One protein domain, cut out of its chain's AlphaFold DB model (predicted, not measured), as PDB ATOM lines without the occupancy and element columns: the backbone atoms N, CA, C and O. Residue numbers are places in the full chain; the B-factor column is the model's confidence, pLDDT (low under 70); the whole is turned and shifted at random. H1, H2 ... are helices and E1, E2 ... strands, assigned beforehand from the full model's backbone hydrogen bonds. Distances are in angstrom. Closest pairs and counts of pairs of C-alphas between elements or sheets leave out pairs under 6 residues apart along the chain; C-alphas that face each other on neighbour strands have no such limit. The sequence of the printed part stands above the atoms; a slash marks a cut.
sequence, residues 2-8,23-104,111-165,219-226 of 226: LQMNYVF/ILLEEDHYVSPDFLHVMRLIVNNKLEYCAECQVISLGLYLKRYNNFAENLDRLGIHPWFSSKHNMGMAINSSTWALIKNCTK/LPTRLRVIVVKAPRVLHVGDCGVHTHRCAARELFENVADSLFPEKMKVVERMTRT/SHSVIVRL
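AT A GLANCE: This is residues 2 to 8, 23 to 104, 111 to 165 and 219 to 226 of the 226 residues of a protein of Gongylonema pulchrum (UniProt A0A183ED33). A strongly twisted sheet of seven strands makes the main wall, with H2 beside its strands, H3 over one wing and H1 by the edge strand E9. H4 sits beyond the end of E5; a small two-strand sheet, E2 and E7, makes a second part with H5 beside it and the long loop of residues 128 to 139 between E7 and H5. The order along the 152 printed residues is H1 E1 E2 H2 H3 E3 E4 E5 H4 E6 E7 H5 E8 E9, five named helices and nine named strands, under half of the residues. The large sheet is mixed, in the order E8 E4 E6 E3 E5 E1 E9; the class is mixed, helices and strands. The whole is compact, radius of gyration of the C-alphas 15.4 A, spanning 43 by 35 by 33 A.

HOW THE PARTS SIT: H1, residues 2 to 8, is on the large sheet at a height of 9.5 A, over a local plane fitted to only 6 of its C-alphas. E1, residues 23 to 25, is parallel to E9, residues 221 to 225, at 22 degrees, N 23 and O 222 2.9 A apart. It is antiparallel to E5, residues 89 to 92, N 24 and O 89 2.8 A apart. E2, residues 29 to 31, is antiparallel to E7, residues 125 to 127, N 30 and O 126 2.8 A apart; the closest C-alphas of E7 and H5, residues 140 to 145, are Leu 126 and Ala 140, 6.9 A. H2, residues 35 to 44, and the large sheet make two layers, a helix on one face of a sheet, but on its local plane H2 is at the sheet's level, height 0.5 A. H3, residues 46 to 50, is on the sheet at a height of 8.7 A, only just over E4, residues 74 to 79, with 3 C-alphas. E3, residues 55 to 57, is antiparallel to E5, N 90 and O 56 2.8 A apart, and parallel to E6, residues 116 to 120, N 57 and O 118 2.8 A. E4 is antiparallel to E6, N 76 and O 119 2.8 A, and parallel to E8, residues 157 to 161, N 75 and O 157 2.8 A. H4, residues 93 to 100, is close to H1 but not clearly touching, a shallow tilt of 28 degrees, opposite ways; C-alphas 8 and 93, the closest, are 6.4 A apart. In H1, H2, H3, H4 and H5 every O i to N i+4 pair is within hydrogen-bond range.

IN THESE COORDINATES: H1 begins at C-alpha 2, (216.324, 200.418, 122.910). E4 is 17.0 A long, H2 14.5 A, E6 13.4 A and E9 13.0 A, ending at C-alpha 225, (205.404, 204.770, 117.073).

THE WHOLE: The C-alphas farthest apart, of Lys 104 and Asp 149, are 48.0 A apart. Residues 9 to 22, 105 to 110 and 166 to 218 are not printed, with gaps of 11.6 A, 11.7 A and 31.4 A between C-alphas. The links E3 to E4, E7 to H5 and H5 to E8 are long. Mean pLDDT of the printed part is 88.3; residues 104, 130 to 138, 219 to 221 and 225 to 226 are under 70.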
ATOM      1  N   LEU A   2     215.493 199.955 124.027       76.00
ATOM      2  CA  LEU A   2     216.324 200.418 122.910       76.00
ATOM      3  C   LEU A   2     215.723 201.609 122.139       76.00
ATOM      4  O   LEU A   2     216.388 202.629 122.001       76.00
ATOM      5  N   GLN A   3     214.458 201.521 121.712       83.38
ATOM      6  CA  GLN A   3     213.777 202.609 120.987       83.38
ATOM      7  C   GLN A   3     213.770 203.923 121.783       83.38
ATOM      8  O   GLN A   3     214.076 204.983 121.247       83.38
ATOM      9  N   MET A   4     213.485 203.854 123.086       87.56
ATOM     10  CA  MET A   4     213.448 205.031 123.959       87.56
ATOM     11  C   MET A   4     214.826 205.673 124.105       87.56
ATOM     12  O   MET A   4     214.963 206.886 123.984       87.56
ATOM     13  N   ASN A   5     215.854 204.854 124.308       86.44
ATOM     14  CA  ASN A   5     217.239 205.300 124.356       86.44
ATOM     15  C   ASN A   5     217.671 205.950 123.034       86.44
ATOM     16  O   ASN A   5     218.228 207.043 123.042       86.44
ATOM     17  N   TYR A   6     217.345 205.340 121.895       87.62
ATOM     18  CA  TYR A   6     217.636 205.907 120.579       87.62
ATOM     19  C   TYR A   6     216.970 207.274 120.371       87.62
ATOM     20  O   TYR A   6     217.616 208.224 119.931       87.62
ATOM     21  N   VAL A   7     215.694 207.413 120.742       90.31
ATOM     22  CA  VAL A   7     214.967 208.681 120.605       90.31
ATOM     23  C   VAL A   7     215.543 209.746 121.534       90.31
ATOM     24  O   VAL A   7     215.888 210.832 121.078       90.31
ATOM     25  N   PHE A   8     215.647 209.464 122.833       90.75
ATOM     26  CA  PHE A   8     216.025 210.477 123.814       90.75
ATOM     27  C   PHE A   8     217.514 210.800 123.801       90.75
ATOM     28  O   PHE A   8     217.881 211.973 123.860       90.75
ATOM     29  N   ILE A  23     205.705 211.463 122.589       96.25
ATOM     30  CA  ILE A  23     204.450 210.727 122.746       96.25
ATOM     31  C   ILE A  23     204.627 209.315 122.201       96.25
ATOM     32  O   ILE A  23     205.065 209.152 121.065       96.25
ATOM     33  N   LEU A  24     204.272 208.322 123.008       94.81
ATOM     34  CA  LEU A  24     204.386 206.904 122.697       94.81
ATOM     35  C   LEU A  24     203.034 206.371 122.224       94.81
ATOM     36  O   LEU A  24     202.031 206.477 122.939       94.81
ATOM     37  N   LEU A  25     203.016 205.820 121.014       94.38
ATOM     38  CA  LEU A  25     201.848 205.196 120.402       94.38
ATOM     39  C   LEU A  25     202.195 203.788 119.928       94.38
ATOM     40  O   LEU A  25     203.311 203.561 119.484       94.38
ATOM     41  N   GLU A  26     201.229 202.883 119.983       92.25
ATOM     42  CA  GLU A  26     201.313 201.529 119.441       92.25
ATOM     43  C   GLU A  26     200.642 201.495 118.059       92.25
ATOM     44  O   GLU A  26     200.026 202.475 117.615       92.25
ATOM     45  N   GLU A  27     200.812 200.402 117.321       90.44
ATOM     46  CA  GLU A  27     200.326 200.295 115.944       90.44
ATOM     47  C   GLU A  27     198.801 200.255 115.814       90.44
ATOM     48  O   GLU A  27     198.273 200.691 114.788       90.44
ATOM     49  N   ASP A  28     198.126 199.810 116.866       89.25
ATOM     50  CA  ASP A  28     196.683 199.655 117.014       89.25
ATOM     51  C   ASP A  28     196.036 200.813 117.794       89.25
ATOM     52  O   ASP A  28     194.901 200.719 118.278       89.25
ATOM     53  N   HIS A  29     196.738 201.943 117.888       91.88
ATOM     54  CA  HIS A  29     196.179 203.193 118.375       91.88
ATOM     55  C   HIS A  29     195.558 204.019 117.244       91.88
ATOM     56  O   HIS A  29     196.204 204.374 116.260       91.88
ATOM     57  N   TYR A  30     194.308 204.424 117.453       92.06
ATOM     58  CA  TYR A  30     193.621 205.442 116.669       92.06
ATOM     59  C   TYR A  30     193.667 206.784 117.407       92.06
ATOM     60  O   TYR A  30     193.296 206.866 118.581       92.06
ATOM     61  N   VAL A  31     194.096 207.849 116.727       94.88
ATOM     62  CA  VAL A  31     194.233 209.192 117.317       94.88
ATOM     63  C   VAL A  31     193.125 210.140 116.858       94.88
ATOM     64  O   VAL A  31     192.670 210.074 115.717       94.88
ATOM     65  N   SER A  32     192.689 211.038 117.741       95.44
ATOM     66  CA  SER A  32     191.702 212.067 117.412       95.44
ATOM     67  C   SER A  32     192.286 213.145 116.485       95.44
ATOM     68  O   SER A  32     193.495 213.402 116.517       95.44
ATOM     69  N   PRO A  33     191.437 213.865 115.729       96.75
ATOM     70  CA  PRO A  33     191.879 214.999 114.913       96.75
ATOM     71  C   PRO A  33     192.554 216.134 115.711       96.75
ATOM     72  O   PRO A  33     193.473 216.779 115.212       96.75
ATOM     73  N   ASP A  34     192.137 216.366 116.961       97.25
ATOM     74  CA  ASP A  34     192.653 217.433 117.836       97.25
ATOM     75  C   ASP A  34     193.792 216.983 118.772       97.25
ATOM     76  O   ASP A  34     194.212 217.738 119.653       97.25
ATOM     77  N   PHE A  35     194.319 215.770 118.594       96.50
ATOM     78  CA  PHE A  35     195.287 215.144 119.499       96.50
ATOM     79  C   PHE A  35     196.508 216.033 119.800       96.50
ATOM     80  O   PHE A  35     196.850 216.268 120.963       96.50
ATOM     81  N   LEU A  36     197.140 216.592 118.761       96.81
ATOM     82  CA  LEU A  36     198.296 217.483 118.919       96.81
ATOM     83  C   LEU A  36     197.922 218.848 119.502       96.81
ATOM     84  O   LEU A  36     198.721 219.448 120.223       96.81
ATOM     85  N   HIS A  37     196.723 219.344 119.199       97.44
ATOM     86  CA  HIS A  37     196.217 220.605 119.739       97.44
ATOM     87  C   HIS A  37     196.064 220.517 121.259       97.44
ATOM     88  O   HIS A  37     196.642 221.317 121.995       97.44
ATOM     89  N   VAL A  38     195.393 219.468 121.734       98.12
ATOM     90  CA  VAL A  38     195.208 219.202 123.165       98.12
ATOM     91  C   VAL A  38     196.548 218.986 123.865       98.12
ATOM     92  O   VAL A  38     196.775 219.546 124.938       98.12
ATOM     93  N   MET A  39     197.474 218.244 123.248       97.69
ATOM     94  CA  MET A  39     198.817 218.064 123.805       97.69
ATOM     95  C   MET A  39     199.540 219.403 124.008       97.69
ATOM     96  O   MET A  39     200.113 219.639 125.073       97.69
ATOM     97  N   ARG A  40     199.481 220.313 123.027       97.25
ATOM     98  CA  ARG A  40     200.094 221.648 123.143       97.25
ATOM     99  C   ARG A  40     199.472 222.468 124.268       97.25
ATOM    100  O   ARG A  40     200.216 223.075 125.036       97.25
ATOM    101  N   LEU A  41     198.146 222.454 124.408       98.25
ATOM    102  CA  LEU A  41     197.465 223.141 125.510       98.25
ATOM    103  C   LEU A  41     197.917 222.618 126.876       98.25
ATOM    104  O   LEU A  41     198.183 223.417 127.774       98.25
ATOM    105  N   ILE A  42     198.048 221.298 127.028       98.19
ATOM    106  CA  ILE A  42     198.508 220.685 128.281       98.19
ATOM    107  C   ILE A  42     199.963 221.060 128.568       98.19
ATOM    108  O   ILE A  42     200.272 221.452 129.689       98.19
ATOM    109  N   VAL A  43     200.858 220.957 127.582       97.00
ATOM    110  CA  VAL A  43     202.289 221.257 127.762       97.00
ATOM    111  C   VAL A  43     202.512 222.730 128.099       97.00
ATOM    112  O   VAL A  43     203.240 223.026 129.047       97.00
ATOM    113  N   ASN A  44     201.872 223.645 127.368       96.69
ATOM    114  CA  ASN A  44     202.058 225.086 127.553       96.69
ATOM    115  C   ASN A  44     201.555 225.566 128.922       96.69
ATOM    116  O   ASN A  44     202.175 226.435 129.525       96.69
ATOM    117  N   ASN A  45     200.484 224.958 129.440       97.69
ATOM    118  CA  ASN A  45     199.881 225.318 130.728       97.69
ATOM    119  C   ASN A  45     200.216 224.309 131.840       97.69
ATOM    120  O   ASN A  45     199.590 224.291 132.900       97.69
ATOM    121  N   LYS A  46     201.219 223.444 131.631       96.25
ATOM    122  CA  LYS A  46     201.538 222.350 132.556       96.25
ATOM    123  C   LYS A  46     201.832 222.848 133.967       96.25
ATOM    124  O   LYS A  46     201.429 222.192 134.921       96.25
ATOM    125  N   LEU A  47     202.554 223.960 134.112       96.12
ATOM    126  CA  LEU A  47     202.909 224.500 135.428       96.12
ATOM    127  C   LEU A  47     201.670 224.938 136.221       96.12
ATOM    128  O   LEU A  47     201.631 224.725 137.428       96.12
ATOM    129  N   GLU A  48     200.654 225.471 135.541       97.19
ATOM    130  CA  GLU A  48     199.371 225.839 136.144       97.19
ATOM    131  C   GLU A  48     198.544 224.595 136.500       97.19
ATOM    132  O   GLU A  48     197.999 224.482 137.598       97.19
ATOM    133  N   TYR A  49     198.479 223.618 135.592       97.25
ATOM    134  CA  TYR A  49     197.690 222.407 135.814       97.25
ATOM    135  C   TYR A  49     198.317 221.495 136.882       97.25
ATOM    136  O   TYR A  49     197.638 221.068 137.823       97.25
ATOM    137  N   CYS A  50     199.605 221.176 136.734       97.19
ATOM    138  CA  CYS A  50     200.370 220.273 137.592       97.19
ATOM    139  C   CYS A  50     201.890 220.426 137.363       97.19
ATOM    140  O   CYS A  50     202.499 219.740 136.520       97.19
ATOM    141  N   ALA A  51     202.531 221.301 138.141       95.50
ATOM    142  CA  ALA A  51     203.978 221.518 138.097       95.50
ATOM    143  C   ALA A  51     204.773 220.222 138.343       95.50
ATOM    144  O   ALA A  51     205.770 219.947 137.679       95.50
ATOM    145  N   GLU A  52     204.260 219.374 139.222       94.31
ATOM    146  CA  GLU A  52     204.872 218.152 139.718       94.31
ATOM    147  C   GLU A  52     204.549 216.892 138.898       94.31
ATOM    148  O   GLU A  52     205.071 215.823 139.203       94.31
ATOM    149  N   CYS A  53     203.696 216.979 137.872       96.50
ATOM    150  CA  CYS A  53     203.391 215.840 137.004       96.50
ATOM    151  C   CYS A  53     204.551 215.542 136.050       96.50
ATOM    152  O   CYS A  53     205.076 216.450 135.412       96.50
ATOM    153  N   GLN A  54     204.936 214.276 135.916       96.19
ATOM    154  CA  GLN A  54     206.031 213.842 135.038       96.19
ATOM    155  C   GLN A  54     205.534 213.285 133.700       96.19
ATOM    156  O   GLN A  54     206.300 213.232 132.737       96.19
ATOM    157  N   VAL A  55     204.272 212.855 133.655       97.06
ATOM    158  CA  VAL A  55     203.672 212.130 132.532       97.06
ATOM    159  C   VAL A  55     202.396 212.838 132.077       97.06
ATOM    160  O   VAL A  55     201.675 213.427 132.889       97.06
ATOM    161  N   ILE A  56     202.089 212.752 130.786       97.88
ATOM    162  CA  ILE A  56     200.779 213.096 130.220       97.88
ATOM    163  C   ILE A  56     200.206 211.828 129.575       97.88
ATOM    164  O   ILE A  56     200.934 211.111 128.901       97.88
ATOM    165  N   SER A  57     198.928 211.528 129.792       97.38
ATOM    166  CA  SER A  57     198.215 210.419 129.143       97.38
ATOM    167  C   SER A  57     197.121 210.993 128.259       97.38
ATOM    168  O   SER A  57     196.177 211.615 128.758       97.38
ATOM    169  N   LEU A  58     197.254 210.789 126.949       97.00
ATOM    170  CA  LEU A  58     196.272 211.229 125.956       97.00
ATOM    171  C   LEU A  58     195.220 210.151 125.656       97.00
ATOM    172  O   LEU A  58     194.206 210.449 125.030       97.00
ATOM    173  N   GLY A  59     195.419 208.920 126.125       91.44
ATOM    174  CA  GLY A  59     194.429 207.847 126.105       91.44
ATOM    175  C   GLY A  59     193.984 207.436 127.507       91.44
ATOM    176  O   GLY A  59     194.695 207.645 128.494       91.44
ATOM    177  N   LEU A  60     192.789 206.848 127.578       85.50
ATOM    178  CA  LEU A  60     192.203 206.195 128.750       85.50
ATOM    179  C   LEU A  60     191.287 205.059 128.289       85.50
ATOM    180  O   LEU A  60     190.557 205.204 127.310       85.50
ATOM    181  N   TYR A  61     191.256 203.957 129.040       81.62
ATOM    182  CA  TYR A  61     190.300 202.874 128.804       81.62
ATOM    183  C   TYR A  61     188.918 203.259 129.350       81.62
ATOM    184  O   TYR A  61     188.576 202.967 130.502       81.62
ATOM    185  N   LEU A  62     188.102 203.928 128.533       76.75
ATOM    186  CA  LEU A  62     186.713 204.208 128.890       76.75
ATOM    187  C   LEU A  62     185.843 202.960 128.696       76.75
ATOM    188  O   LEU A  62     185.849 202.312 127.652       76.75
ATOM    189  N   LYS A  63     185.052 202.615 129.721       71.19
ATOM    190  CA  LYS A  63     184.043 201.546 129.610       71.19
ATOM    191  C   LYS A  63     182.798 201.996 128.842       71.19
ATOM    192  O   LYS A  63     182.106 201.151 128.286       71.19
ATOM    193  N   ARG A  64     182.497 203.300 128.874       74.56
ATOM    194  CA  ARG A  64     181.335 203.948 128.249       74.56
ATOM    195  C   ARG A  64     181.744 205.332 127.745       74.56
ATOM    196  O   ARG A  64     182.523 206.002 128.421       74.56
ATOM    197  N   TYR A  65     181.181 205.752 126.615       79.25
ATOM    198  CA  TYR A  65     181.472 207.037 125.963       79.25
ATOM    199  C   TYR A  65     180.343 208.069 126.112       79.25
ATOM    200  O   TYR A  65     180.402 209.136 125.520       79.25
ATOM    201  N   ASN A  66     179.333 207.790 126.938       79.00
ATOM    202  CA  ASN A  66     178.129 208.622 127.053       79.00
ATOM    203  C   ASN A  66     178.432 210.085 127.432       79.00
ATOM    204  O   ASN A  66     177.729 210.981 126.993       79.00
ATOM    205  N   ASN A  67     179.505 210.325 128.190       85.88
ATOM    206  CA  ASN A  67     179.901 211.667 128.627       85.88
ATOM    207  C   ASN A  67     181.124 212.176 127.841       85.88
ATOM    208  O   ASN A  67     181.881 212.998 128.353       85.88
ATOM    209  N   PHE A  68     181.404 211.631 126.653       90.19
ATOM    210  CA  PHE A  68     182.614 211.964 125.897       90.19
ATOM    211  C   PHE A  68     182.656 213.451 125.531       90.19
ATOM    212  O   PHE A  68     183.629 214.122 125.870       90.19
ATOM    213  N   ALA A  69     181.568 213.972 124.953       91.19
ATOM    214  CA  ALA A  69     181.440 215.375 124.556       91.19
ATOM    215  C   ALA A  69     181.653 216.344 125.735       91.19
ATOM    216  O   ALA A  69     182.461 217.264 125.656       91.19
ATOM    217  N   GLU A  70     181.015 216.084 126.879       92.44
ATOM    218  CA  GLU A  70     181.129 216.921 128.086       92.44
ATOM    219  C   GLU A  70     182.540 216.946 128.697       92.44
ATOM    220  O   GLU A  70     182.867 217.830 129.493       92.44
ATOM    221  N   ASN A  71     183.363 215.945 128.377       95.00
ATOM    222  CA  ASN A  71     184.710 215.774 128.912       95.00
ATOM    223  C   ASN A  71     185.812 216.219 127.938       95.00
ATOM    224  O   ASN A  71     186.994 216.054 128.260       95.00
ATOM    225  N   LEU A  72     185.458 216.776 126.773       96.06
ATOM    226  CA  LEU A  72     186.425 217.192 125.757       96.06
ATOM    227  C   LEU A  72     187.427 218.214 126.309       96.06
ATOM    228  O   LEU A  72     188.624 218.037 126.116       96.06
ATOM    229  N   ASP A  73     187.005 219.206 127.088       97.44
ATOM    230  CA  ASP A  73     187.898 220.224 127.661       97.44
ATOM    231  C   ASP A  73     188.435 219.869 129.064       97.44
ATOM    232  O   ASP A  73     189.046 220.705 129.733       97.44
ATOM    233  N   ARG A  74     188.227 218.634 129.543       97.81
ATOM    234  CA  ARG A  74     188.475 218.260 130.944       97.81
ATOM    235  C   ARG A  74     189.714 217.387 131.134       97.81
ATOM    236  O   ARG A  74     189.962 216.430 130.398       97.81
ATOM    237  N   LEU A  75     190.456 217.680 132.198       98.19
ATOM    238  CA  LEU A  75     191.659 216.979 132.640       98.19
ATOM    239  C   LEU A  75     191.477 216.399 134.046       98.19
ATOM    240  O   LEU A  75     190.800 216.977 134.900       98.19
ATOM    241  N   GLY A  76     192.145 215.279 134.302       97.31
ATOM    242  CA  GLY A  76     192.360 214.719 135.631       97.31
ATOM    243  C   GLY A  76     193.846 214.687 135.986       97.31
ATOM    244  O   GLY A  76     194.705 214.679 135.108       97.31
ATOM    245  N   ILE A  77     194.157 214.648 137.278       97.44
ATOM    246  CA  ILE A  77     195.526 214.489 137.785       97.44
ATOM    247  C   ILE A  77     195.562 213.299 138.722       97.44
ATOM    248  O   ILE A  77     194.976 213.340 139.806       97.44
ATOM    249  N   HIS A  78     196.240 212.236 138.305       95.25
ATOM    250  CA  HIS A  78     196.236 210.954 139.002       95.25
ATOM    251  C   HIS A  78     197.667 210.501 139.332       95.25
ATOM    252  O   HIS A  78     198.628 210.966 138.711       95.25
ATOM    253  N   PRO A  79     197.857 209.573 140.284       93.94
ATOM    254  CA  PRO A  79     199.064 208.760 140.315       93.94
ATOM    255  C   PRO A  79     199.112 207.895 139.048       93.94
ATOM    256  O   PRO A  79     198.078 207.414 138.576       93.94
ATOM    257  N   TRP A  80     200.295 207.706 138.472       92.62
ATOM    258  CA  TRP A  80     200.440 206.911 137.256       92.62
ATOM    259  C   TRP A  80     200.284 205.410 137.545       92.62
ATOM    260  O   TRP A  80     200.761 204.903 138.562       92.62
ATOM    261  N   PHE A  81     199.638 204.696 136.619       89.00
ATOM    262  CA  PHE A  81     199.415 203.252 136.679       89.00
ATOM    263  C   PHE A  81     199.535 202.684 135.270       89.00
ATOM    264  O   PHE A  81     198.840 203.151 134.367       89.00
ATOM    265  N   SER A  82     200.360 201.650 135.106       87.06
ATOM    266  CA  SER A  82     200.618 201.021 133.806       87.06
ATOM    267  C   SER A  82     199.342 200.536 133.119       87.06
ATOM    268  O   SER A  82     199.163 200.774 131.937       87.06
ATOM    269  N   SER A  83     198.408 199.943 133.866       86.06
ATOM    270  CA  SER A  83     197.160 199.392 133.318       86.06
ATOM    271  C   SER A  83     196.094 200.429 132.946       86.06
ATOM    272  O   SER A  83     195.025 200.056 132.467       86.06
ATOM    273  N   LYS A  84     196.322 201.718 133.225       88.50
ATOM    274  CA  LYS A  84     195.338 202.786 132.967       88.50
ATOM    275  C   LYS A  84     195.868 203.921 132.101       88.50
ATOM    276  O   LYS A  84     195.069 204.588 131.451       88.50
ATOM    277  N   HIS A  85     197.172 204.173 132.163       92.50
ATOM    278  CA  HIS A  85     197.808 205.394 131.669       92.50
ATOM    279  C   HIS A  85     198.995 205.086 130.735       92.50
ATOM    280  O   HIS A  85     199.972 205.834 130.702       92.50
ATOM    281  N   ASN A  86     198.949 203.943 130.048       90.44
ATOM    282  CA  ASN A  86     199.905 203.529 129.015       90.44
ATOM    283  C   ASN A  86     199.560 204.104 127.629       90.44
ATOM    284  O   ASN A  86     200.465 204.434 126.870       90.44
ATOM    285  N   MET A  87     198.275 204.269 127.305       91.50
ATOM    286  CA  MET A  87     197.845 204.722 125.977       91.50
ATOM    287  C   MET A  87     198.133 206.207 125.742       91.50
ATOM    288  O   MET A  87     197.662 207.075 126.484       91.50
ATOM    289  N   GLY A  88     198.873 206.515 124.674       94.19
ATOM    290  CA  GLY A  88     199.245 207.894 124.355       94.19
ATOM    291  C   GLY A  88     200.065 208.543 125.465       94.19
ATOM    292  O   GLY A  88     199.863 209.722 125.767       94.19
ATOM    293  N   MET A  89     200.919 207.758 126.127       96.25
ATOM    294  CA  MET A  89     201.788 208.236 127.191       96.25
ATOM    295  C   MET A  89     202.841 209.176 126.610       96.25
ATOM    296  O   MET A  89     203.564 208.812 125.687       96.25
ATOM    297  N   ALA A  90     202.966 210.368 127.182       97.06
ATOM    298  CA  ALA A  90     203.975 211.337 126.806       97.06
ATOM    299  C   ALA A  90     204.889 211.693 127.977       97.06
ATOM    300  O   ALA A  90     204.427 211.963 129.092       97.06
ATOM    301  N   ILE A  91     206.191 211.719 127.703       96.25
ATOM    302  CA  ILE A  91     207.249 212.047 128.660       96.25
ATOM    303  C   ILE A  91     208.301 212.945 128.002       96.25
ATOM    304  O   ILE A  91     208.428 212.980 126.781       96.25
ATOM    305  N   ASN A  92     209.064 213.680 128.806       94.88
ATOM    306  CA  ASN A  92     210.163 214.519 128.330       94.88
ATOM    307  C   ASN A  92     211.528 213.964 128.778       94.88
ATOM    308  O   ASN A  92     211.607 212.987 129.527       94.88
ATOM    309  N   SER A  93     212.607 214.623 128.354       93.12
ATOM    310  CA  SER A  93     213.983 214.195 128.636       93.12
ATOM    311  C   SER A  93     214.297 214.093 130.132       93.12
ATOM    312  O   SER A  93     215.003 213.175 130.546       93.12
ATOM    313  N   SER A  94     213.742 214.982 130.967       92.38
ATOM    314  CA  SER A  94     213.918 214.895 132.424       92.38
ATOM    315  C   SER A  94     213.229 213.666 133.014       92.38
ATOM    316  O   SER A  94     213.821 212.970 133.834       92.38
ATOM    317  N   THR A  95     212.006 213.355 132.572       93.50
ATOM    318  CA  THR A  95     211.293 212.150 133.009       93.50
ATOM    319  C   THR A  95     212.008 210.890 132.520       93.50
ATOM    320  O   THR A  95     212.151 209.938 133.286       93.50
ATOM    321  N   TRP A  96     212.519 210.887 131.283       92.06
ATOM    322  CA  TRP A  96     213.298 209.766 130.757       92.06
ATOM    323  C   TRP A  96     214.567 209.506 131.572       92.06
ATOM    324  O   TRP A  96     214.834 208.361 131.916       92.06
ATOM    325  N   ALA A  97     215.304 210.550 131.965       89.44
ATOM    326  CA  ALA A  97     216.494 210.402 132.803       89.44
ATOM    327  C   ALA A  97     216.184 209.736 134.158       89.44
ATOM    328  O   ALA A  97     216.932 208.867 134.606       89.44
ATOM    329  N   LEU A  98     215.048 210.080 134.782       88.88
ATOM    330  CA  LEU A  98     214.594 209.429 136.017       88.88
ATOM    331  C   LEU A  98     214.318 207.934 135.808       88.88
ATOM    332  O   LEU A  98     214.722 207.116 136.629       88.88
ATOM    333  N   ILE A  99     213.655 207.577 134.705       88.12
ATOM    334  CA  ILE A  99     213.336 206.182 134.362       88.12
ATOM    335  C   ILE A  99     214.612 205.399 134.034       88.12
ATOM    336  O   ILE A  99     214.794 204.276 134.501       88.12
ATOM    337  N   LYS A 100     215.523 206.000 133.268       84.44
ATOM    338  CA  LYS A 100     216.779 205.382 132.837       84.44
ATOM    339  C   LYS A 100     217.728 205.096 134.004       84.44
ATOM    340  O   LYS A 100     218.424 204.083 134.000       84.44
ATOM    341  N   ASN A 101     217.705 205.911 135.054       83.75
ATOM    342  CA  ASN A 101     218.467 205.622 136.273       83.75
ATOM    343  C   ASN A 101     217.963 204.374 137.026       83.75
ATOM    344  O   ASN A 101     218.635 203.894 137.934       83.75
ATOM    345  N   CYS A 102     216.826 203.805 136.614       81.75
ATOM    346  CA  CYS A 102     216.250 202.577 137.151       81.75
ATOM    347  C   CYS A 102     216.431 201.348 136.249       81.75
ATOM    348  O   CYS A 102     215.725 200.358 136.402       81.75
ATOM    349  N   THR A 103     217.389 201.371 135.326       71.38
ATOM    350  CA  THR A 103     217.647 200.292 134.349       71.38
ATOM    351  C   THR A 103     217.942 198.925 134.965       71.38
ATOM    352  O   THR A 103     217.480 197.918 134.437       71.38
ATOM    353  N   LYS A 104     218.633 198.864 136.113       68.25
ATOM    354  CA  LYS A 104     218.935 197.590 136.798       68.25
ATOM    355  C   LYS A 104     217.692 196.901 137.368       68.25
ATOM    356  O   LYS A 104     217.640 195.679 137.441       68.25
ATOM    357  N   LEU A 111     212.057 204.472 141.375       85.06
ATOM    358  CA  LEU A 111     211.850 205.895 141.128       85.06
ATOM    359  C   LEU A 111     211.855 206.685 142.451       85.06
ATOM    360  O   LEU A 111     211.208 206.260 143.410       85.06
ATOM    361  N   PRO A 112     212.514 207.860 142.499       81.88
ATOM    362  CA  PRO A 112     212.641 208.646 143.730       81.88
ATOM    363  C   PRO A 112     211.282 209.116 144.256       81.88
ATOM    364  O   PRO A 112     211.069 209.242 145.459       81.88
ATOM    365  N   THR A 113     210.342 209.357 143.346       85.38
ATOM    366  CA  THR A 113     208.949 209.656 143.650       85.38
ATOM    367  C   THR A 113     208.044 208.896 142.688       85.38
ATOM    368  O   THR A 113     208.419 208.576 141.557       85.38
ATOM    369  N   ARG A 114     206.822 208.585 143.137       86.69
ATOM    370  CA  ARG A 114     205.815 207.994 142.251       86.69
ATOM    371  C   ARG A 114     205.440 209.001 141.176       86.69
ATOM    372  O   ARG A 114     205.112 210.145 141.490       86.69
ATOM    373  N   LEU A 115     205.417 208.540 139.929       92.56
ATOM    374  CA  LEU A 115     205.011 209.369 138.804       92.56
ATOM    375  C   LEU A 115     203.563 209.834 138.977       92.56
ATOM    376  O   LEU A 115     202.661 209.062 139.321       92.56
ATOM    377  N   ARG A 116     203.359 211.116 138.709       95.50
ATOM    378  CA  ARG A 116     202.070 211.793 138.612       95.50
ATOM    379  C   ARG A 116     201.774 212.039 137.138       95.50
ATOM    380  O   ARG A 116     202.676 212.387 136.370       95.50
ATOM    381  N   VAL A 117     200.515 211.872 136.754       96.81
ATOM    382  CA  VAL A 117     200.072 211.969 135.364       96.81
ATOM    383  C   VAL A 117     198.926 212.963 135.214       96.81
ATOM    384  O   VAL A 117     197.985 212.957 136.009       96.81
ATOM    385  N   ILE A 118     199.010 213.809 134.185       98.12
ATOM    386  CA  ILE A 118     197.863 214.566 133.673       98.12
ATOM    387  C   ILE A 118     197.144 213.668 132.669       98.12
ATOM    388  O   ILE A 118     197.759 213.213 131.708       98.12
ATOM    389  N   VAL A 119     195.860 213.406 132.876       97.25
ATOM    390  CA  VAL A 119     195.047 212.552 132.003       97.25
ATOM    391  C   VAL A 119     193.956 213.377 131.335       97.25
ATOM    392  O   VAL A 119     193.290 214.175 131.994       97.25
ATOM    393  N   VAL A 120     193.733 213.180 130.040       97.19
ATOM    394  CA  VAL A 120     192.539 213.728 129.378       97.19
ATOM    395  C   VAL A 120     191.314 212.910 129.779       97.19
ATOM    396  O   VAL A 120     191.367 211.684 129.790       97.19
ATOM    397  N   LYS A 121     190.201 213.555 130.146       95.19
ATOM    398  CA  LYS A 121     188.979 212.835 130.551       95.19
ATOM    399  C   LYS A 121     188.246 212.243 129.342       95.19
ATOM    400  O   LYS A 121     187.719 211.137 129.450       95.19
ATOM    401  N   ALA A 122     188.259 212.942 128.206       95.25
ATOM    402  CA  ALA A 122     187.910 212.388 126.901       95.25
ATOM    403  C   ALA A 122     189.198 211.940 126.176       95.25
ATOM    404  O   ALA A 122     190.036 212.802 125.884       95.25
ATOM    405  N   PRO A 123     189.409 210.631 125.934       94.69
ATOM    406  CA  PRO A 123     190.617 210.113 125.298       94.69
ATOM    407  C   PRO A 123     190.762 210.586 123.851       94.69
ATOM    408  O   PRO A 123     189.822 210.537 123.064       94.69
ATOM    409  N   ARG A 124     191.975 211.026 123.513       96.06
ATOM    410  CA  ARG A 124     192.420 211.380 122.157       96.06
ATOM    411  C   ARG A 124     193.196 210.244 121.498       96.06
ATOM    412  O   ARG A 124     193.519 210.332 120.324       96.06
ATOM    413  N   VAL A 125     193.498 209.196 122.258       94.38
ATOM    414  CA  VAL A 125     194.060 207.937 121.774       94.38
ATOM    415  C   VAL A 125     193.124 206.819 122.199       94.38
ATOM    416  O   VAL A 125     192.837 206.673 123.390       94.38
ATOM    417  N   LEU A 126     192.638 206.067 121.220       91.19
ATOM    418  CA  LEU A 126     191.762 204.916 121.394       91.19
ATOM    419  C   LEU A 126     192.488 203.664 120.917       91.19
ATOM    420  O   LEU A 126     193.129 203.683 119.873       91.19
ATOM    421  N   HIS A 127     192.351 202.579 121.662       88.38
ATOM    422  CA  HIS A 127     192.846 201.274 121.251       88.38
ATOM    423  C   HIS A 127     191.810 200.601 120.348       88.38
ATOM    424  O   HIS A 127     190.668 200.392 120.768       88.38
ATOM    425  N   VAL A 128     192.189 200.308 119.104       86.81
ATOM    426  CA  VAL A 128     191.322 199.642 118.117       86.81
ATOM    427  C   VAL A 128     191.639 198.153 117.956       86.81
ATOM    428  O   VAL A 128     190.836 197.438 117.362       86.81
ATOM    429  N   GLY A 129     192.741 197.672 118.540       76.44
ATOM    430  CA  GLY A 129     193.159 196.266 118.506       76.44
ATOM    431  C   GLY A 129     192.276 195.309 119.319       76.44
ATOM    432  O   GLY A 129     192.225 194.120 119.027       76.44
ATOM    433  N   ASP A 130     191.494 195.815 120.282       67.12
ATOM    434  CA  ASP A 130     190.586 194.999 121.118       67.12
ATOM    435  C   ASP A 130     189.290 194.581 120.406       67.12
ATOM    436  O   ASP A 130     188.335 194.121 121.041       67.12
ATOM    437  N   CYS A 131     189.189 194.809 119.100       68.19
ATOM    438  CA  CYS A 131     187.930 194.686 118.401       68.19
ATOM    439  C   CYS A 131     187.761 193.281 117.786       68.19
ATOM    440  O   CYS A 131     188.564 192.816 116.985       68.19
ATOM    441  N   GLY A 132     186.742 192.547 118.254       55.09
ATOM    442  CA  GLY A 132     186.579 191.108 118.007       55.09
ATOM    443  C   GLY A 132     185.252 190.545 118.533       55.09
ATOM    444  O   GLY A 132     184.372 191.299 118.944       55.09
ATOM    445  N   VAL A 133     185.106 189.212 118.550       50.06
ATOM    446  CA  VAL A 133     183.833 188.483 118.800       50.06
ATOM    447  C   VAL A 133     183.120 188.878 120.106       50.06
ATOM    448  O   VAL A 133     181.897 188.810 120.182       50.06
ATOM    449  N   HIS A 134     183.856 189.338 121.123       56.22
ATOM    450  CA  HIS A 134     183.296 189.743 122.420       56.22
ATOM    451  C   HIS A 134     183.334 191.257 122.685       56.22
ATOM    452  O   HIS A 134     182.849 191.706 123.723       56.22
ATOM    453  N   THR A 135     183.941 192.071 121.814       54.97
ATOM    454  CA  THR A 135     184.108 193.519 122.038       54.97
ATOM    455  C   THR A 135     183.993 194.280 120.715       54.97
ATOM    456  O   THR A 135     184.920 194.333 119.918       54.97
ATOM    457  N   HIS A 136     182.842 194.918 120.485       54.16
ATOM    458  CA  HIS A 136     182.513 195.633 119.239       54.16
ATOM    459  C   HIS A 136     183.058 197.077 119.174       54.16
ATOM    460  O   HIS A 136     182.434 197.963 118.596       54.16
ATOM    461  N   ARG A 137     184.206 197.367 119.796       59.75
ATOM    462  CA  ARG A 137     184.725 198.744 119.938       59.75
ATOM    463  C   ARG A 137     185.601 199.200 118.761       59.75
ATOM    464  O   ARG A 137     186.592 199.882 118.978       59.75
ATOM    465  N   CYS A 138     185.234 198.863 117.521       65.94
ATOM    466  CA  CYS A 138     185.961 199.339 116.331       65.94
ATOM    467  C   CYS A 138     185.493 200.737 115.848       65.94
ATOM    468  O   CYS A 138     186.090 201.304 114.938       65.94
ATOM    469  N   ALA A 139     184.429 201.315 116.421       76.50
ATOM    470  CA  ALA A 139     183.796 202.555 115.942       76.50
ATOM    471  C   ALA A 139     184.508 203.850 116.404       76.50
ATOM    472  O   ALA A 139     183.869 204.843 116.749       76.50
ATOM    473  N   ALA A 140     185.845 203.851 116.438       83.62
ATOM    474  CA  ALA A 140     186.636 205.018 116.844       83.62
ATOM    475  C   ALA A 140     186.356 206.241 115.954       83.62
ATOM    476  O   ALA A 140     186.237 207.357 116.454       83.62
ATOM    477  N   ARG A 141     186.208 206.021 114.641       86.06
ATOM    478  CA  ARG A 141     185.942 207.091 113.674       86.06
ATOM    479  C   ARG A 141     184.590 207.764 113.920       86.06
ATOM    480  O   ARG A 141     184.546 208.976 114.085       86.06
ATOM    481  N   GLU A 142     183.531 206.966 114.032       88.31
ATOM    482  CA  GLU A 142     182.162 207.437 114.281       88.31
ATOM    483  C   GLU A 142     182.069 208.245 115.585       88.31
ATOM    484  O   GLU A 142     181.423 209.289 115.636       88.31
ATOM    485  N   LEU A 143     182.780 207.814 116.636       88.94
ATOM    486  CA  LEU A 143     182.827 208.549 117.901       88.94
ATOM    487  C   LEU A 143     183.324 209.991 117.715       88.94
ATOM    488  O   LEU A 143     182.744 210.905 118.298       88.94
ATOM    489  N   PHE A 144     184.388 210.194 116.934       91.88
ATOM    490  CA  PHE A 144     184.947 211.527 116.697       91.88
ATOM    491  C   PHE A 144     184.150 212.335 115.674       91.88
ATOM    492  O   PHE A 144     184.063 213.549 115.827       91.88
ATOM    493  N   GLU A 145     183.545 211.685 114.678       92.31
ATOM    494  CA  GLU A 145     182.625 212.332 113.732       92.31
ATOM    495  C   GLU A 145     181.426 212.945 114.473       92.31
ATOM    496  O   GLU A 145     181.092 214.106 114.248       92.31
ATOM    497  N   ASN A 146     180.860 212.228 115.450       92.12
ATOM    498  CA  ASN A 146     179.720 212.694 116.248       92.12
ATOM    499  C   ASN A 146     180.012 213.915 117.137       92.12
ATOM    500  O   ASN A 146     179.081 214.561 117.612       92.12
ATOM    501  N   VAL A 147     181.284 214.220 117.406       94.25
ATOM    502  CA  VAL A 147     181.680 215.375 118.230       94.25
ATOM    503  C   VAL A 147     182.607 216.338 117.496       94.25
ATOM    504  O   VAL A 147     183.260 217.158 118.143       94.25
ATOM    505  N   ALA A 148     182.683 216.241 116.165       94.50
ATOM    506  CA  ALA A 148     183.652 216.969 115.352       94.50
ATOM    507  C   ALA A 148     183.628 218.483 115.621       94.50
ATOM    508  O   ALA A 148     184.686 219.084 115.805       94.50
ATOM    509  N   ASP A 149     182.432 219.062 115.763       95.06
ATOM    510  CA  ASP A 149     182.221 220.498 116.002       95.06
ATOM    511  C   ASP A 149     182.683 220.978 117.388       95.06
ATOM    512  O   ASP A 149     182.806 222.175 117.629       95.06
ATOM    513  N   SER A 150     182.916 220.056 118.326       95.88
ATOM    514  CA  SER A 150     183.341 220.350 119.704       95.88
ATOM    515  C   SER A 150     184.798 219.965 119.983       95.88
ATOM    516  O   SER A 150     185.285 220.144 121.104       95.88
ATOM    517  N   LEU A 151     185.502 219.415 118.988       95.88
ATOM    518  CA  LEU A 151     186.948 219.209 119.047       95.88
ATOM    519  C   LEU A 151     187.683 220.558 119.039       95.88
ATOM    520  O   LEU A 151     187.103 221.602 118.760       95.88
ATOM    521  N   PHE A 152     188.987 220.535 119.324       97.62
ATOM    522  CA  PHE A 152     189.833 221.739 119.356       97.62
ATOM    523  C   PHE A 152     189.408 222.782 120.413       97.62
ATOM    524  O   PHE A 152     189.261 223.963 120.094       97.62
ATOM    525  N   PRO A 153     189.260 222.395 121.696       97.69
ATOM    526  CA  PRO A 153     188.892 223.341 122.749       97.69
ATOM    527  C   PRO A 153     189.924 224.468 122.866       97.69
ATOM    528  O   PRO A 153     191.119 224.221 122.741       97.69
ATOM    529  N   GLU A 154     189.506 225.696 123.172       97.69
ATOM    530  CA  GLU A 154     190.445 226.820 123.350       97.69
ATOM    531  C   GLU A 154     191.334 226.662 124.593       97.69
ATOM    532  O   GLU A 154     192.482 227.106 124.617       97.69
ATOM    533  N   LYS A 155     190.805 226.024 125.644       97.50
ATOM    534  CA  LYS A 155     191.492 225.804 126.922       97.50
ATOM    535  C   LYS A 155     191.069 224.495 127.569       97.50
ATOM    536  O   LYS A 155     189.948 224.036 127.373       97.50
ATOM    537  N   MET A 156     191.949 223.945 128.399       98.19
ATOM    538  CA  MET A 156     191.676 222.754 129.203       98.19
ATOM    539  C   MET A 156     191.425 223.127 130.670       98.19
ATOM    540  O   MET A 156     191.929 224.138 131.160       98.19
ATOM    541  N   LYS A 157     190.659 222.302 131.391       98.00
ATOM    542  CA  LYS A 157     190.313 222.512 132.805       98.00
ATOM    543  C   LYS A 157     190.594 221.267 133.631       98.00
ATOM    544  O   LYS A 157     190.118 220.181 133.311       98.00
ATOM    545  N   VAL A 158     191.313 221.420 134.740       97.94
ATOM    546  CA  VAL A 158     191.493 220.338 135.717       97.94
ATOM    547  C   VAL A 158     190.228 220.215 136.561       97.94
ATOM    548  O   VAL A 158     189.924 221.105 137.348       97.94
ATOM    549  N   VAL A 159     189.506 219.104 136.417       97.25
ATOM    550  CA  VAL A 159     188.239 218.855 137.133       97.25
ATOM    551  C   VAL A 159     188.358 217.793 138.223       97.25
ATOM    552  O   VAL A 159     187.465 217.648 139.050       97.25
ATOM    553  N   GLU A 160     189.450 217.031 138.232       95.12
ATOM    554  CA  GLU A 160     189.642 215.924 139.163       95.12
ATOM    555  C   GLU A 160     191.106 215.817 139.595       95.12
ATOM    556  O   GLU A 160     192.019 215.839 138.767       95.12
ATOM    557  N   ARG A 161     191.333 215.630 140.899       96.06
ATOM    558  CA  ARG A 161     192.643 215.299 141.470       96.06
ATOM    559  C   ARG A 161     192.511 214.039 142.322       96.06
ATOM    560  O   ARG A 161     191.903 214.064 143.388       96.06
ATOM    561  N   MET A 162     193.073 212.930 141.853       92.50
ATOM    562  CA  MET A 162     193.078 211.662 142.578       92.50
ATOM    563  C   MET A 162     194.334 211.573 143.448       92.50
ATOM    564  O   MET A 162     195.450 211.721 142.960       92.50
ATOM    565  N   THR A 163     194.160 211.293 144.739       85.69
ATOM    566  CA  THR A 163     195.274 211.128 145.693       85.69
ATOM    567  C   THR A 163     195.572 209.663 146.011       85.69
ATOM    568  O   THR A 163     196.694 209.309 146.372       85.69
ATOM    569  N   ARG A 164     194.576 208.778 145.867       82.25
ATOM    570  CA  ARG A 164     194.696 207.366 146.245       82.25
ATOM    571  C   ARG A 164     195.594 206.607 145.277       82.25
ATOM    572  O   ARG A 164     195.354 206.597 144.074       82.25
ATOM    573  N   THR A 165     196.591 205.910 145.821       73.50
ATOM    574  CA  THR A 165     197.415 204.988 145.034       73.50
ATOM    575  C   THR A 165     196.757 203.601 144.992       73.50
ATOM    576  O   THR A 165     196.343 203.096 146.033       73.50
ATOM    577  N   SER A 219     207.712 224.888 121.203       51.72
ATOM    578  CA  SER A 219     207.528 223.628 121.935       51.72
ATOM    579  C   SER A 219     207.230 222.526 120.921       51.72
ATOM    580  O   SER A 219     206.104 222.396 120.443       51.72
ATOM    581  N   HIS A 220     208.254 221.767 120.542       63.38
ATOM    582  CA  HIS A 220     208.114 220.639 119.630       63.38
ATOM    583  C   HIS A 220     207.599 219.415 120.400       63.38
ATOM    584  O   HIS A 220     208.084 219.094 121.487       63.38
ATOM    585  N   SER A 221     206.617 218.719 119.832       64.19
ATOM    586  CA  SER A 221     206.232 217.371 120.255       64.19
ATOM    587  C   SER A 221     206.757 216.385 119.220       64.19
ATOM    588  O   SER A 221     206.604 216.620 118.023       64.19
ATOM    589  N   VAL A 222     207.382 215.306 119.677       77.69
ATOM    590  CA  VAL A 222     207.890 214.219 118.834       77.69
ATOM    591  C   VAL A 222     206.977 213.019 119.039       77.69
ATOM    592  O   VAL A 222     206.718 212.626 120.173       77.69
ATOM    593  N   ILE A 223     206.459 212.449 117.956       75.31
ATOM    594  CA  ILE A 223     205.652 211.228 118.020       75.31
ATOM    595  C   ILE A 223     206.574 210.046 117.744       75.31
ATOM    596  O   ILE A 223     207.280 210.037 116.738       75.31
ATOM    597  N   VAL A 224     206.548 209.056 118.630       74.31
ATOM    598  CA  VAL A 224     207.233 207.778 118.455       74.31
ATOM    599  C   VAL A 224     206.176 206.694 118.383       74.31
ATOM    600  O   VAL A 224     205.400 206.500 119.319       74.31
ATOM    601  N   ARG A 225     206.157 206.005 117.246       64.94
ATOM    602  CA  ARG A 225     205.404 204.770 117.073       64.94
ATOM    603  C   ARG A 225     206.301 203.626 117.543       64.94
ATOM    604  O   ARG A 225     207.429 203.520 117.057       64.94
ATOM    605  N   LEU A 226     205.842 202.896 118.553       52.91
ATOM    606  CA  LEU A 226     206.509 201.737 119.137       52.91
ATOM    607  C   LEU A 226     206.321 200.508 118.254       52.91
ATOM    608  O   LEU A 226     205.227 200.389 117.656       52.91
TER     609      LEU A 226